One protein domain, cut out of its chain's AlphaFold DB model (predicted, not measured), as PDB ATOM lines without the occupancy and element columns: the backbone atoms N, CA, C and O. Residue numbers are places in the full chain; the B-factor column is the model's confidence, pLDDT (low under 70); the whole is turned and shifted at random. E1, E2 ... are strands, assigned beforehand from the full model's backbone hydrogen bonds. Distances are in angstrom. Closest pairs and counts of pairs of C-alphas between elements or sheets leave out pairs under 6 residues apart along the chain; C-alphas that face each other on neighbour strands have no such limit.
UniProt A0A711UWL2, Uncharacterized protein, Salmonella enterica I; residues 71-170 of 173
ATOM      1  N   SER A  71      29.710 -26.782  -0.843       85.50
ATOM      2  CA  SER A  71      29.451 -27.047   0.575       85.50
ATOM      3  C   SER A  71      28.692 -25.889   1.222       85.50
ATOM      4  O   SER A  71      29.004 -24.719   0.996       85.50
ATOM      5  N   LEU A  72      27.699 -26.217   2.050       86.50
ATOM      6  CA  LEU A  72      26.850 -25.239   2.724       86.50
ATOM      7  C   LEU A  72      27.031 -25.314   4.236       86.50
ATOM      8  O   LEU A  72      27.143 -26.400   4.804       86.50
ATOM      9  N   ARG A  73      26.966 -24.161   4.900       76.06
ATOM     10  CA  ARG A  73      26.995 -24.060   6.357       76.06
ATOM     11  C   ARG A  73      25.784 -23.318   6.902       76.06
ATOM     12  O   ARG A  73      25.597 -22.130   6.645       76.06
ATOM     13  N   GLY A  74      25.059 -23.988   7.795       64.19
ATOM     14  CA  GLY A  74      24.053 -23.362   8.648       64.19
ATOM     15  C   GLY A  74      22.737 -22.997   7.954       64.19
ATOM     16  O   GLY A  74      22.334 -23.598   6.963       64.19
ATOM     17  N   SER A  75      22.037 -22.047   8.575       57.03
ATOM     18  CA  SER A  75      20.608 -21.741   8.452       57.03
ATOM     19  C   SER A  75      20.156 -21.369   7.039       57.03
ATOM     20  O   SER A  75      20.225 -20.199   6.706       57.03
ATOM     21  N   GLY A  76      19.674 -22.318   6.227       64.38
ATOM     22  CA  GLY A  76      18.712 -22.125   5.119       64.38
ATOM     23  C   GLY A  76      19.033 -21.147   3.966       64.38
ATOM     24  O   GLY A  76      18.350 -21.185   2.951       64.38
ATOM     25  N   TYR A  77      20.055 -20.301   4.083       74.00
ATOM     26  CA  TYR A  77      20.401 -19.210   3.167       74.00
ATOM     27  C   TYR A  77      21.515 -19.598   2.189       74.00
ATOM     28  O   TYR A  77      21.975 -18.762   1.414       74.00
ATOM     29  N   GLY A  78      21.971 -20.854   2.235       79.06
ATOM     30  CA  GLY A  78      22.955 -21.383   1.292       79.06
ATOM     31  C   GLY A  78      24.340 -20.735   1.396       79.06
ATOM     32  O   GLY A  78      25.016 -20.586   0.383       79.06
ATOM     33  N   TYR A  79      24.777 -20.329   2.593       88.44
ATOM     34  CA  TYR A  79      26.129 -19.788   2.777       88.44
ATOM     35  C   TYR A  79      27.193 -20.873   2.619       88.44
ATOM     36  O   TYR A  79      26.974 -21.983   3.107       88.44
ATOM     37  N   PRO A  80      28.359 -20.561   2.027       91.62
ATOM     38  CA  PRO A  80      29.420 -21.544   1.868       91.62
ATOM     39  C   PRO A  80      29.983 -22.000   3.222       91.62
ATOM     40  O   PRO A  80      30.118 -21.201   4.165       91.62
ATOM     41  N   ASP A  81      30.361 -23.275   3.307       90.19
ATOM     42  CA  ASP A  81      31.270 -23.740   4.357       90.19
ATOM     43  C   ASP A  81      32.725 -23.351   4.034       90.19
ATOM     44  O   ASP A  81      33.007 -22.664   3.047       90.19
ATOM     45  N   ILE A  82      33.661 -23.698   4.916       88.12
ATOM     46  CA  ILE A  82      35.087 -23.392   4.750       88.12
ATOM     47  C   ILE A  82      35.597 -23.948   3.411       88.12
ATOM     48  O   ILE A  82      35.372 -25.106   3.072       88.12
ATOM     49  N   GLY A  83      36.302 -23.110   2.645       88.75
ATOM     50  CA  GLY A  83      36.768 -23.427   1.292       88.75
ATOM     51  C   GLY A  83      35.737 -23.157   0.191       88.75
ATOM     52  O   GLY A  83      36.119 -23.038  -0.973       88.75
ATOM     53  N   GLY A  84      34.462 -22.984   0.544       90.75
ATOM     54  CA  GLY A  84      33.417 -22.584  -0.387       90.75
ATOM     55  C   GLY A  84      33.570 -21.130  -0.843       90.75
ATOM     56  O   GLY A  84      34.126 -20.273  -0.143       90.75
ATOM     57  N   VAL A  85      33.072 -20.856  -2.046       93.19
ATOM     58  CA  VAL A  85      33.174 -19.553  -2.712       93.19
ATOM     59  C   VAL A  85      31.791 -18.917  -2.807       93.19
ATOM     60  O   VAL A  85      30.812 -19.594  -3.096       93.19
ATOM     61  N   VAL A  86      31.705 -17.606  -2.593       93.50
ATOM     62  CA  VAL A  86      30.457 -16.841  -2.689       93.50
ATOM     63  C   VAL A  86      30.665 -15.536  -3.447       93.50
ATOM     64  O   VAL A  86      31.656 -14.829  -3.248       93.50
ATOM     65  N   LEU A  87      29.710 -15.212  -4.316       94.62
ATOM     66  CA  LEU A  87      29.546 -13.874  -4.871       94.62
ATOM     67  C   LEU A  87      28.681 -13.069  -3.895       94.62
ATOM     68  O   LEU A  87      27.516 -13.400  -3.677       94.62
ATOM     69  N   ALA A  88      29.258 -12.045  -3.279       95.19
ATOM     70  CA  ALA A  88      28.616 -11.290  -2.210       95.19
ATOM     71  C   ALA A  88      28.812  -9.786  -2.396       95.19
ATOM     72  O   ALA A  88      29.747  -9.342  -3.068       95.19
ATOM     73  N   ALA A  89      27.939  -8.995  -1.777       95.31
ATOM     74  CA  ALA A  89      28.125  -7.558  -1.662       95.31
ATOM     75  C   ALA A  89      28.805  -7.228  -0.333       95.31
ATOM     76  O   ALA A  89      28.337  -7.613   0.733       95.31
ATOM     77  N   TYR A  90      29.899  -6.484  -0.397       95.69
ATOM     78  CA  TYR A  90      30.575  -5.930   0.760       95.69
ATOM     79  C   TYR A  90      29.954  -4.587   1.141       95.69
ATOM     80  O   TYR A  90      29.960  -3.635   0.352       95.69
ATOM     81  N   CYS A  91      29.444  -4.506   2.368       94.62
ATOM     82  CA  CYS A  91      28.745  -3.338   2.901       94.62
ATOM     83  C   CYS A  91      29.659  -2.420   3.731       94.62
ATOM     84  O   CYS A  91      29.168  -1.656   4.558       94.62
ATOM     85  N   GLY A  92      30.981  -2.477   3.543       94.00
ATOM     86  CA  GLY A  92      31.937  -1.671   4.314       94.00
ATOM     87  C   GLY A  92      32.299  -2.287   5.660       94.00
ATOM     88  O   GLY A  92      31.842  -3.373   5.993       94.00
ATOM     89  N   THR A  93      33.105  -1.589   6.450       92.69
ATOM     90  CA  THR A  93      33.470  -1.998   7.822       92.69
ATOM     91  C   THR A  93      32.415  -1.607   8.861       92.69
ATOM     92  O   THR A  93      32.283  -2.275   9.884       92.69
ATOM     93  N   SER A  94      31.624  -0.571   8.572       91.75
ATOM     94  CA  SER A  94      30.499  -0.089   9.377       91.75
ATOM     95  C   SER A  94      29.404   0.508   8.486       91.75
ATOM     96  O   SER A  94      29.608   0.752   7.294       91.75
ATOM     97  N   ASP A  95      28.211   0.731   9.037       87.88
ATOM     98  CA  ASP A  95      27.068   1.237   8.259       87.88
ATOM     99  C   ASP A  95      27.289   2.674   7.768       87.88
ATOM    100  O   ASP A  95      26.772   3.067   6.722       87.88
ATOM    101  N   THR A  96      28.155   3.416   8.456       92.75
ATOM    102  CA  THR A  96      28.590   4.767   8.096       92.75
ATOM    103  C   THR A  96      29.878   4.791   7.270       92.75
ATOM    104  O   THR A  96      30.408   5.870   7.016       92.75
ATOM    105  N   ASP A  97      30.409   3.636   6.854       93.50
ATOM    106  CA  ASP A  97      31.604   3.566   6.011       93.50
ATOM    107  C   ASP A  97      31.322   4.214   4.648       93.50
ATOM    108  O   ASP A  97      30.550   3.688   3.839       93.50
ATOM    109  N   SER A  98      31.933   5.377   4.422       93.19
ATOM    110  CA  SER A  98      31.827   6.175   3.200       93.19
ATOM    111  C   SER A  98      32.968   5.921   2.210       93.19
ATOM    112  O   SER A  98      33.039   6.598   1.188       93.19
ATOM    113  N   SER A  99      33.879   4.994   2.522       93.19
ATOM    114  CA  SER A  99      35.003   4.597   1.668       93.19
ATOM    115  C   SER A  99      35.112   3.074   1.644       93.19
ATOM    116  O   SER A  99      36.168   2.475   1.880       93.19
ATOM    117  N   ARG A 100      33.981   2.432   1.343       93.94
ATOM    118  CA  ARG A 100      33.875   0.977   1.279       93.94
ATOM    119  C   ARG A 100      34.811   0.492   0.194       93.94
ATOM    120  O   ARG A 100      34.714   0.948  -0.939       93.94
ATOM    121  N   LYS A 101      35.722  -0.410   0.537       92.50
ATOM    122  CA  LYS A 101      36.691  -0.985  -0.397       92.50
ATOM    123  C   LYS A 101      37.117  -2.369   0.044       92.50
ATOM    124  O   LYS A 101      37.240  -2.642   1.237       92.50
ATOM    125  N   PHE A 102      37.385  -3.218  -0.934       94.19
ATOM    126  CA  PHE A 102      38.094  -4.472  -0.747       94.19
ATOM    127  C   PHE A 102      38.958  -4.742  -1.981       94.19
ATOM    128  O   PHE A 102      38.706  -4.227  -3.073       94.19
ATOM    129  N   TYR A 103      39.988  -5.557  -1.805       95.31
ATOM    130  CA  TYR A 103      40.853  -6.018  -2.881       95.31
ATOM    131  C   TYR A 103      41.296  -7.447  -2.601       95.31
ATOM    132  O   TYR A 103      41.221  -7.924  -1.465       95.31
ATOM    133  N   ARG A 104      41.746  -8.137  -3.649       95.81
ATOM    134  CA  ARG A 104      42.126  -9.546  -3.568       95.81
ATOM    135  C   ARG A 104      43.133  -9.785  -2.435       95.81
ATOM    136  O   ARG A 104      44.133  -9.082  -2.329       95.81
ATOM    137  N   GLY A 105      42.865 -10.794  -1.609       95.69
ATOM    138  CA  GLY A 105      43.680 -11.183  -0.456       95.69
ATOM    139  C   GLY A 105      43.270 -10.541   0.873       95.69
ATOM    140  O   GLY A 105      43.694 -11.023   1.922       95.69
ATOM    141  N   VAL A 106      42.424  -9.504   0.871       95.62
ATOM    142  CA  VAL A 106      41.929  -8.895   2.116       95.62
ATOM    143  C   VAL A 106      40.932  -9.817   2.799       95.62
ATOM    144  O   VAL A 106      40.045 -10.378   2.154       95.62
ATOM    145  N   ARG A 107      41.062  -9.931   4.123       96.69
ATOM    146  CA  ARG A 107      40.082 -10.609   4.965       96.69
ATOM    147  C   ARG A 107      38.947  -9.663   5.329       96.69
ATOM    148  O   ARG A 107      39.194  -8.544   5.769       96.69
ATOM    149  N   VAL A 108      37.720 -10.140   5.189       96.12
ATOM    150  CA  VAL A 108      36.499  -9.433   5.566       96.12
ATOM    151  C   VAL A 108      35.654 -10.320   6.486       96.12
ATOM    152  O   VAL A 108      35.565 -11.533   6.264       96.12
ATOM    153  N   PRO A 109      35.040  -9.756   7.533       95.69
ATOM    154  CA  PRO A 109      34.088 -10.495   8.352       95.69
ATOM    155  C   PRO A 109      32.813 -10.782   7.550       95.69
ATOM    156  O   PRO A 109      32.296  -9.906   6.855       95.69
ATOM    157  N   GLY A 110      32.276 -11.997   7.672       94.50
ATOM    158  CA  GLY A 110      31.044 -12.399   6.987       94.50
ATOM    159  C   GLY A 110      29.832 -11.541   7.368       94.50
ATOM    160  O   GLY A 110      28.978 -11.283   6.530       94.50
ATOM    161  N   SER A 111      29.798 -10.978   8.580       93.50
ATOM    162  CA  SER A 111      28.749 -10.037   9.010       93.50
ATOM    163  C   SER A 111      28.707  -8.735   8.197       93.50
ATOM    164  O   SER A 111      27.761  -7.962   8.321       93.50
ATOM    165  N   ARG A 112      29.724  -8.477   7.366       95.06
ATOM    166  CA  ARG A 112      29.785  -7.339   6.436       95.06
ATOM    167  C   ARG A 112      29.583  -7.749   4.976       95.06
ATOM    168  O   ARG A 112      29.686  -6.902   4.087       95.06
ATOM    169  N   LEU A 113      29.297  -9.027   4.735       95.00
ATOM    170  CA  LEU A 113      28.945  -9.576   3.437       95.00
ATOM    171  C   LEU A 113      27.444  -9.863   3.376       95.00
ATOM    172  O   LEU A 113      26.861 -10.461   4.277       95.00
ATOM    173  N   ALA A 114      26.837  -9.449   2.274       93.12
ATOM    174  CA  ALA A 114      25.454  -9.712   1.929       93.12
ATOM    175  C   ALA A 114      25.367 -10.671   0.744       93.12
ATOM    176  O   ALA A 114      26.117 -10.545  -0.227       93.12
ATOM    177  N   VAL A 115      24.392 -11.581   0.781       90.19
ATOM    178  CA  VAL A 115      23.992 -12.327  -0.419       90.19
ATOM    179  C   VAL A 115      23.433 -11.347  -1.436       90.19
ATOM    180  O   VAL A 115      22.731 -10.397  -1.076       90.19
ATOM    181  N   ILE A 116      23.718 -11.615  -2.707       93.25
ATOM    182  CA  ILE A 116      23.086 -10.909  -3.811       93.25
ATOM    183  C   ILE A 116      22.195 -11.837  -4.623       93.25
ATOM    184  O   ILE A 116      22.465 -13.029  -4.759       93.25
ATOM    185  N   SER A 117      21.156 -11.265  -5.215       92.31
ATOM    186  CA  SER A 117      20.386 -11.894  -6.284       92.31
ATOM    187  C   SER A 117      20.478 -11.021  -7.524       92.31
ATOM    188  O   SER A 117      20.224  -9.819  -7.451       92.31
ATOM    189  N   VAL A 118      20.859 -11.621  -8.652       94.06
ATOM    190  CA  VAL A 118      20.895 -10.949  -9.954       94.06
ATOM    191  C   VAL A 118      19.747 -11.499 -10.785       94.06
ATOM    192  O   VAL A 118      19.708 -12.697 -11.057       94.06
ATOM    193  N   THR A 119      18.803 -10.643 -11.163       94.81
ATOM    194  CA  THR A 119      17.643 -11.027 -11.974       94.81
ATOM    195  C   THR A 119      17.666 -10.303 -13.311       94.81
ATOM    196  O   THR A 119      18.132  -9.172 -13.423       94.81
ATOM    197  N   ALA A 120      17.179 -10.973 -14.347       94.31
ATOM    198  CA  ALA A 120      17.029 -10.434 -15.691       94.31
ATOM    199  C   ALA A 120      15.754 -11.030 -16.299       94.31
ATOM    200  O   ALA A 120      15.349 -12.134 -15.926       94.31
ATOM    201  N   ALA A 121      15.109 -10.311 -17.216       93.19
ATOM    202  CA  ALA A 121      13.961 -10.860 -17.927       93.19
ATOM    203  C   ALA A 121      14.431 -11.948 -18.903       93.19
ATOM    204  O   ALA A 121      15.452 -11.787 -19.575       93.19
ATOM    205  N   CYS A 122      13.682 -13.048 -18.983       90.75
ATOM    206  CA  CYS A 122      14.005 -14.188 -19.834       90.75
ATOM    207  C   CYS A 122      12.853 -14.539 -20.784       90.75
ATOM    208  O   CYS A 122      11.681 -14.423 -20.429       90.75
ATOM    209  N   ASN A 123      13.205 -15.027 -21.972       90.81
ATOM    210  CA  ASN A 123      12.295 -15.628 -22.943       90.81
ATOM    211  C   ASN A 123      12.921 -16.946 -23.432       90.81
ATOM    212  O   ASN A 123      14.109 -16.979 -23.740       90.81
ATOM    213  N   THR A 124      12.151 -18.036 -23.494       92.81
ATOM    214  CA  THR A 124      12.629 -19.350 -23.966       92.81
ATOM    215  C   THR A 124      12.558 -19.513 -25.487       92.81
ATOM    216  O   THR A 124      13.134 -20.455 -26.020       92.81
ATOM    217  N   GLY A 125      11.875 -18.607 -26.194       94.00
ATOM    218  CA  GLY A 125      11.739 -18.617 -27.655       94.00
ATOM    219  C   GLY A 125      12.886 -17.942 -28.416       94.00
ATOM    220  O   GLY A 125      12.906 -17.984 -29.643       94.00
ATOM    221  N   GLY A 126      13.830 -17.307 -27.719       89.12
ATOM    222  CA  GLY A 126      14.974 -16.634 -28.329       89.12
ATOM    223  C   GLY A 126      15.645 -15.628 -27.387       89.12
ATOM    224  O   GLY A 126      15.161 -15.410 -26.274       89.12
ATOM    225  N   PRO A 127      16.757 -15.004 -27.813       89.12
ATOM    226  CA  PRO A 127      17.462 -14.010 -27.010       89.12
ATOM    227  C   PRO A 127      16.553 -12.833 -26.632       89.12
ATOM    228  O   PRO A 127      15.840 -12.295 -27.478       89.12
ATOM    229  N   TYR A 128      16.609 -12.404 -25.371       90.12
ATOM    230  CA  TYR A 128      15.878 -11.241 -24.871       90.12
ATOM    231  C   TYR A 128      16.842 -10.293 -24.160       90.12
ATOM    232  O   TYR A 128      17.518 -10.685 -23.207       90.12
ATOM    233  N   ALA A 129      16.925  -9.049 -24.628       93.19
ATOM    234  CA  ALA A 129      17.739  -8.028 -23.983       93.19
ATOM    235  C   ALA A 129      16.975  -7.430 -22.797       93.19
ATOM    236  O   ALA A 129      15.830  -7.004 -22.939       93.19
ATOM    237  N   SER A 130      17.610  -7.373 -21.626       93.69
ATOM    238  CA  SER A 130      17.048  -6.700 -20.455       93.69
ATOM    239  C   SER A 130      18.134  -6.087 -19.581       93.69
ATOM    240  O   SER A 130      19.293  -6.504 -19.611       93.69
ATOM    241  N   THR A 131      17.753  -5.079 -18.799       95.69
ATOM    242  CA  THR A 131      18.621  -4.503 -17.771       95.69
ATOM    243  C   THR A 131      18.602  -5.409 -16.537       95.69
ATOM    244  O   THR A 131      17.530  -5.578 -15.948       95.69
ATOM    245  N   PRO A 132      19.744  -5.977 -16.107       93.94
ATOM    246  CA  PRO A 132      19.781  -6.799 -14.906       93.94
ATOM    247  C   PRO A 132      19.500  -5.955 -13.659       93.94
ATOM    248  O   PRO A 132      19.946  -4.811 -13.554       93.94
ATOM    249  N   GLN A 133      18.784  -6.530 -12.699       95.62
ATOM    250  CA  GLN A 133      18.591  -5.966 -11.367       95.62
ATOM    251  C   GLN A 133      19.475  -6.718 -10.379       95.62
ATOM    252  O   GLN A 133      19.565  -7.943 -10.431       95.62
ATOM    253  N   VAL A 134      20.110  -5.988  -9.463       95.44
ATOM    254  CA  VAL A 134      20.871  -6.583  -8.362       95.44
ATOM    255  C   VAL A 134      20.211  -6.214  -7.047       95.44
ATOM    256  O   VAL A 134      20.115  -5.039  -6.699       95.44
ATOM    257  N   VAL A 135      19.782  -7.228  -6.306       94.44
ATOM    258  CA  VAL A 135      19.220  -7.084  -4.964       94.44
ATOM    259  C   VAL A 135      20.275  -7.508  -3.956       94.44
ATOM    260  O   VAL A 135      20.837  -8.594  -4.072       94.44
ATOM    261  N   VAL A 136      20.539  -6.652  -2.972       93.62
ATOM    262  CA  VAL A 136      21.485  -6.913  -1.884       93.62
ATOM    263  C   VAL A 136      20.689  -7.177  -0.611       93.62
ATOM    264  O   VAL A 136      19.936  -6.313  -0.161       93.62
ATOM    265  N   ALA A 137      20.836  -8.368  -0.033       90.75
ATOM    266  CA  ALA A 137      20.211  -8.696   1.244       90.75
ATOM    267  C   ALA A 137      20.817  -7.847   2.375       90.75
ATOM    268  O   ALA A 137      21.999  -7.521   2.344       90.75
ATOM    269  N   SER A 138      20.037  -7.507   3.402       88.38
ATOM    270  CA  SER A 138      20.591  -6.806   4.567       88.38
ATOM    271  C   SER A 138      21.511  -7.747   5.362       88.38
ATOM    272  O   SER A 138      21.005  -8.749   5.881       88.38
ATOM    273  N   PRO A 139      22.816  -7.438   5.535       86.38
ATOM    274  CA  PRO A 139      23.708  -8.250   6.367       86.38
ATOM    275  C   PRO A 139      23.236  -8.349   7.824       86.38
ATOM    276  O   PRO A 139      23.545  -9.320   8.502       86.38
ATOM    277  N   GLY A 140      22.478  -7.357   8.312       86.00
ATOM    278  CA  GLY A 140      21.937  -7.361   9.673       86.00
ATOM    279  C   GLY A 140      20.775  -8.337   9.876       86.00
ATOM    280  O   GLY A 140      20.575  -8.815  10.987       86.00
ATOM    281  N   LEU A 141      20.023  -8.654   8.815       86.94
ATOM    282  CA  LEU A 141      18.923  -9.629   8.863       86.94
ATOM    283  C   LEU A 141      19.378 -11.032   8.451       86.94
ATOM    284  O   LEU A 141      18.834 -12.023   8.929       86.94
ATOM    285  N   TYR A 142      20.382 -11.104   7.577       87.44
ATOM    286  CA  TYR A 142      20.885 -12.339   6.981       87.44
ATOM    287  C   TYR A 142      22.421 -12.394   7.078       87.44
ATOM    288  O   TYR A 142      23.106 -12.317   6.052       87.44
ATOM    289  N   PRO A 143      22.989 -12.460   8.297       87.12
ATOM    290  CA  PRO A 143      24.431 -12.381   8.486       87.12
ATOM    291  C   PRO A 143      25.128 -13.658   8.013       87.12
ATOM    292  O   PRO A 143      24.785 -14.766   8.434       87.12
ATOM    293  N   MET A 144      26.184 -13.509   7.210       90.88
ATOM    294  CA  MET A 144      27.091 -14.623   6.940       90.88
ATOM    295  C   MET A 144      28.031 -14.823   8.133       90.88
ATOM    296  O   MET A 144      28.713 -13.901   8.578       90.88
ATOM    297  N   ALA A 145      28.105 -16.046   8.648       89.31
ATOM    298  CA  ALA A 145      29.055 -16.383   9.701       89.31
ATOM    299  C   ALA A 145      30.471 -16.582   9.136       89.31
ATOM    300  O   ALA A 145      30.630 -17.126   8.043       89.31
ATOM    301  N   GLY A 146      31.487 -16.240   9.929       91.94
ATOM    302  CA  GLY A 146      32.882 -16.568   9.636       91.94
ATOM    303  C   GLY A 146      33.705 -15.425   9.043       91.94
ATOM    304  O   GLY A 146      33.307 -14.260   9.064       91.94
ATOM    305  N   THR A 147      34.886 -15.773   8.537       95.31
ATOM    306  CA  THR A 147      35.835 -14.847   7.903       95.31
ATOM    307  C   THR A 147      36.092 -15.262   6.468       95.31
ATOM    308  O   THR A 147      36.395 -16.421   6.175       95.31
ATOM    309  N   PHE A 148      36.047 -14.286   5.572       97.31
ATOM    310  CA  PHE A 148      36.187 -14.488   4.143       97.31
ATOM    311  C   PHE A 148      37.424 -13.776   3.618       97.31
ATOM    312  O   PHE A 148      37.781 -12.709   4.101       97.31
ATOM    313  N   THR A 149      38.066 -14.346   2.606       98.00
ATOM    314  CA  THR A 149      39.136 -13.691   1.854       98.00
ATOM    315  C   THR A 149      38.608 -13.268   0.492       98.00
ATOM    316  O   THR A 149      38.021 -14.076  -0.227       98.00
ATOM    317  N   ALA A 150      38.824 -12.010   0.120       97.50
ATOM    318  CA  ALA A 150      38.462 -11.510  -1.197       97.50
ATOM    319  C   ALA A 150      39.300 -12.175  -2.299       97.50
ATOM    320  O   ALA A 150      40.529 -12.232  -2.229       97.50
ATOM    321  N   LEU A 151      38.631 -12.640  -3.348       97.06
ATOM    322  CA  LEU A 151      39.234 -13.189  -4.564       97.06
ATOM    323  C   LEU A 151      39.221 -12.189  -5.730       97.06
ATOM    324  O   LEU A 151      39.939 -12.383  -6.710       97.06
ATOM    325  N   SER A 152      38.447 -11.109  -5.610       95.69
ATOM    326  CA  SER A 152      38.364 -10.009  -6.573       95.69
ATOM    327  C   SER A 152      38.579  -8.645  -5.896       95.69
ATOM    328  O   SER A 152      38.923  -8.574  -4.716       95.69
ATOM    329  N   GLY A 153      38.378  -7.556  -6.646       92.06
ATOM    330  CA  GLY A 153      38.454  -6.178  -6.152       92.06
ATOM    331  C   GLY A 153      39.754  -5.466  -6.533       92.06
ATOM    332  O   GLY A 153      40.780  -6.104  -6.777       92.06
ATOM    333  N   LEU A 154      39.692  -4.135  -6.585       89.06
ATOM    334  CA  LEU A 154      40.790  -3.244  -6.963       89.06
ATOM    335  C   LEU A 154      41.020  -2.220  -5.836       89.06
ATOM    336  O   LEU A 154      40.057  -1.562  -5.445       89.06
ATOM    337  N   PRO A 155      42.263  -2.004  -5.364       84.81
ATOM    338  CA  PRO A 155      42.544  -1.075  -4.264       84.81
ATOM    339  C   PRO A 155      42.108   0.378  -4.512       84.81
ATOM    340  O   PRO A 155      41.825   1.098  -3.558       84.81
ATOM    341  N   GLY A 156      42.073   0.810  -5.778       86.88
ATOM    342  CA  GLY A 156      41.734   2.181  -6.168       86.88
ATOM    343  C   GLY A 156      40.235   2.480  -6.250       86.88
ATOM    344  O   GLY A 156      39.866   3.647  -6.337       86.88
ATOM    345  N   ASN A 157      39.368   1.462  -6.204       87.31
ATOM    346  CA  ASN A 157      37.923   1.666  -6.273       87.31
ATOM    347  C   ASN A 157      37.330   1.722  -4.867       87.31
ATOM    348  O   ASN A 157      37.593   0.852  -4.037       87.31
ATOM    349  N   SER A 158      36.482   2.719  -4.624       91.06
ATOM    350  CA  SER A 158      35.737   2.838  -3.375       91.06
ATOM    351  C   SER A 158      34.273   3.173  -3.627       91.06
ATOM    352  O   SER A 158      33.929   3.844  -4.599       91.06
ATOM    353  N   GLY A 159      33.414   2.647  -2.761       90.50
ATOM    354  CA  GLY A 159      31.998   2.961  -2.675       90.50
ATOM    355  C   GLY A 159      31.688   3.914  -1.517       90.50
ATOM    356  O   GLY A 159      32.460   4.014  -0.565       90.50
ATOM    357  N   GLY A 160      30.540   4.586  -1.595       90.88
ATOM    358  CA  GLY A 160      30.005   5.424  -0.522       90.88
ATOM    359  C   GLY A 160      29.109   4.652   0.453       90.88
ATOM    360  O   GLY A 160      28.934   3.438   0.352       90.88
ATOM    361  N   THR A 161      28.471   5.375   1.374       89.62
ATOM    362  CA  THR A 161      27.589   4.805   2.414       89.62
ATOM    363  C   THR A 161      26.346   4.104   1.857       89.62
ATOM    364  O   THR A 161      25.779   3.223   2.503       89.62
ATOM    365  N   THR A 162      25.932   4.456   0.641       88.88
ATOM    366  CA  THR A 162      24.755   3.896  -0.037       88.88
ATOM    367  C   THR A 162      25.096   2.818  -1.062       88.88
ATOM    368  O   THR A 162      24.187   2.241  -1.652       88.88
ATOM    369  N   THR A 163      26.378   2.510  -1.283       90.56
ATOM    370  CA  THR A 163      26.784   1.506  -2.274       90.56
ATOM    371  C   THR A 163      27.326   0.254  -1.601       90.56
ATOM    372  O   THR A 163      28.019   0.312  -0.588       90.56
ATOM    373  N   ALA A 164      27.014  -0.911  -2.158       92.06
ATOM    374  CA  ALA A 164      27.665  -2.158  -1.786       92.06
ATOM    375  C   ALA A 164      28.623  -2.558  -2.909       92.06
ATOM    376  O   ALA A 164      28.304  -2.402  -4.090       92.06
ATOM    377  N   MET A 165      29.805  -3.052  -2.555       93.81
ATOM    378  CA  MET A 165      30.784  -3.477  -3.552       93.81
ATOM    379  C   MET A 165      30.670  -4.976  -3.785       93.81
ATOM    380  O   MET A 165      30.885  -5.761  -2.867       93.81
ATOM    381  N   ILE A 166      30.350  -5.389  -5.007       95.25
ATOM    382  CA  ILE A 166      30.162  -6.804  -5.332       95.25
ATOM    383  C   ILE A 166      31.508  -7.454  -5.637       95.25
ATOM    384  O   ILE A 166      32.306  -6.929  -6.418       95.25
ATOM    385  N   GLY A 167      31.755  -8.609  -5.028       95.69
ATOM    386  CA  GLY A 167      32.995  -9.348  -5.182       95.69
ATOM    387  C   GLY A 167      32.844 -10.838  -4.977       95.69
ATOM    388  O   GLY A 167      31.843 -11.322  -4.452       95.69
ATOM    389  N   LEU A 168      33.880 -11.555  -5.395       96.56
ATOM    390  CA  LEU A 168      34.029 -12.973  -5.132       96.56
ATOM    391  C   LEU A 168      34.848 -13.153  -3.858       96.56
ATOM    392  O   LEU A 168      35.891 -12.517  -3.695       96.56
ATOM    393  N   PHE A 169      34.401 -14.043  -2.985       96.88
ATOM    394  CA  PHE A 169      35.023 -14.304  -1.695       96.88
ATOM    395  C   PHE A 169      35.112 -15.806  -1.450       96.88
ATOM    396  O   PHE A 169      34.233 -16.553  -1.866       96.88
ATOM    397  N   VAL A 170      36.151 -16.247  -0.747       96.50
ATOM    398  CA  VAL A 170      36.267 -17.621  -0.235       96.50
ATOM    399  C   VAL A 170      36.183 -17.606   1.278       96.50
ATOM    400  O   VAL A 170      36.806 -16.758   1.924       96.50
TER     401      VAL A 170
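What this domain is: This is residues 71 to 170 of the 173 residues of an uncharacterized protein of Salmonella enterica I (UniProt A0A711UWL2). With little regular structure, a strongly twisted sheet of six short strands sits amid loops, and residues 120 to 132 stick out as a long arm. The printed part has 100 residues with six named strands, E1 to E6 in that order along the chain, and no named helix; the class is all strand, with under half of the residues in named elements, and the sheet, in the order E2-E5-E6-E1-E3-E4, is antiparallel. The whole is compact, with radius of gyration of the C-alphas 14.7 A and spans 44 by 32 by 25 A.

How they stand to each other: Look first at E1, residues 85 to 90, antiparallel to E6, residues 165 to 170; N 88 and O 167 are 2.9 A apart. E3, residues 113 to 119, forms a hairpin with E4, residues 133 to 136; N 117 and O 135 are 2.9 A apart.

Where its parts are: Find C-alpha 85 at (33.174, -19.553, -2.712), where E1 begins; E6 ends at C-alpha 170, (36.267, -17.621, -0.235). E3 is 19.2 A long. E2 holds residues 107 to 109, E5 147 to 150.

The domain as a whole: The printed part has no cut; the E3 to E4 link is long; pLDDT is under 70 at residues 74 to 76.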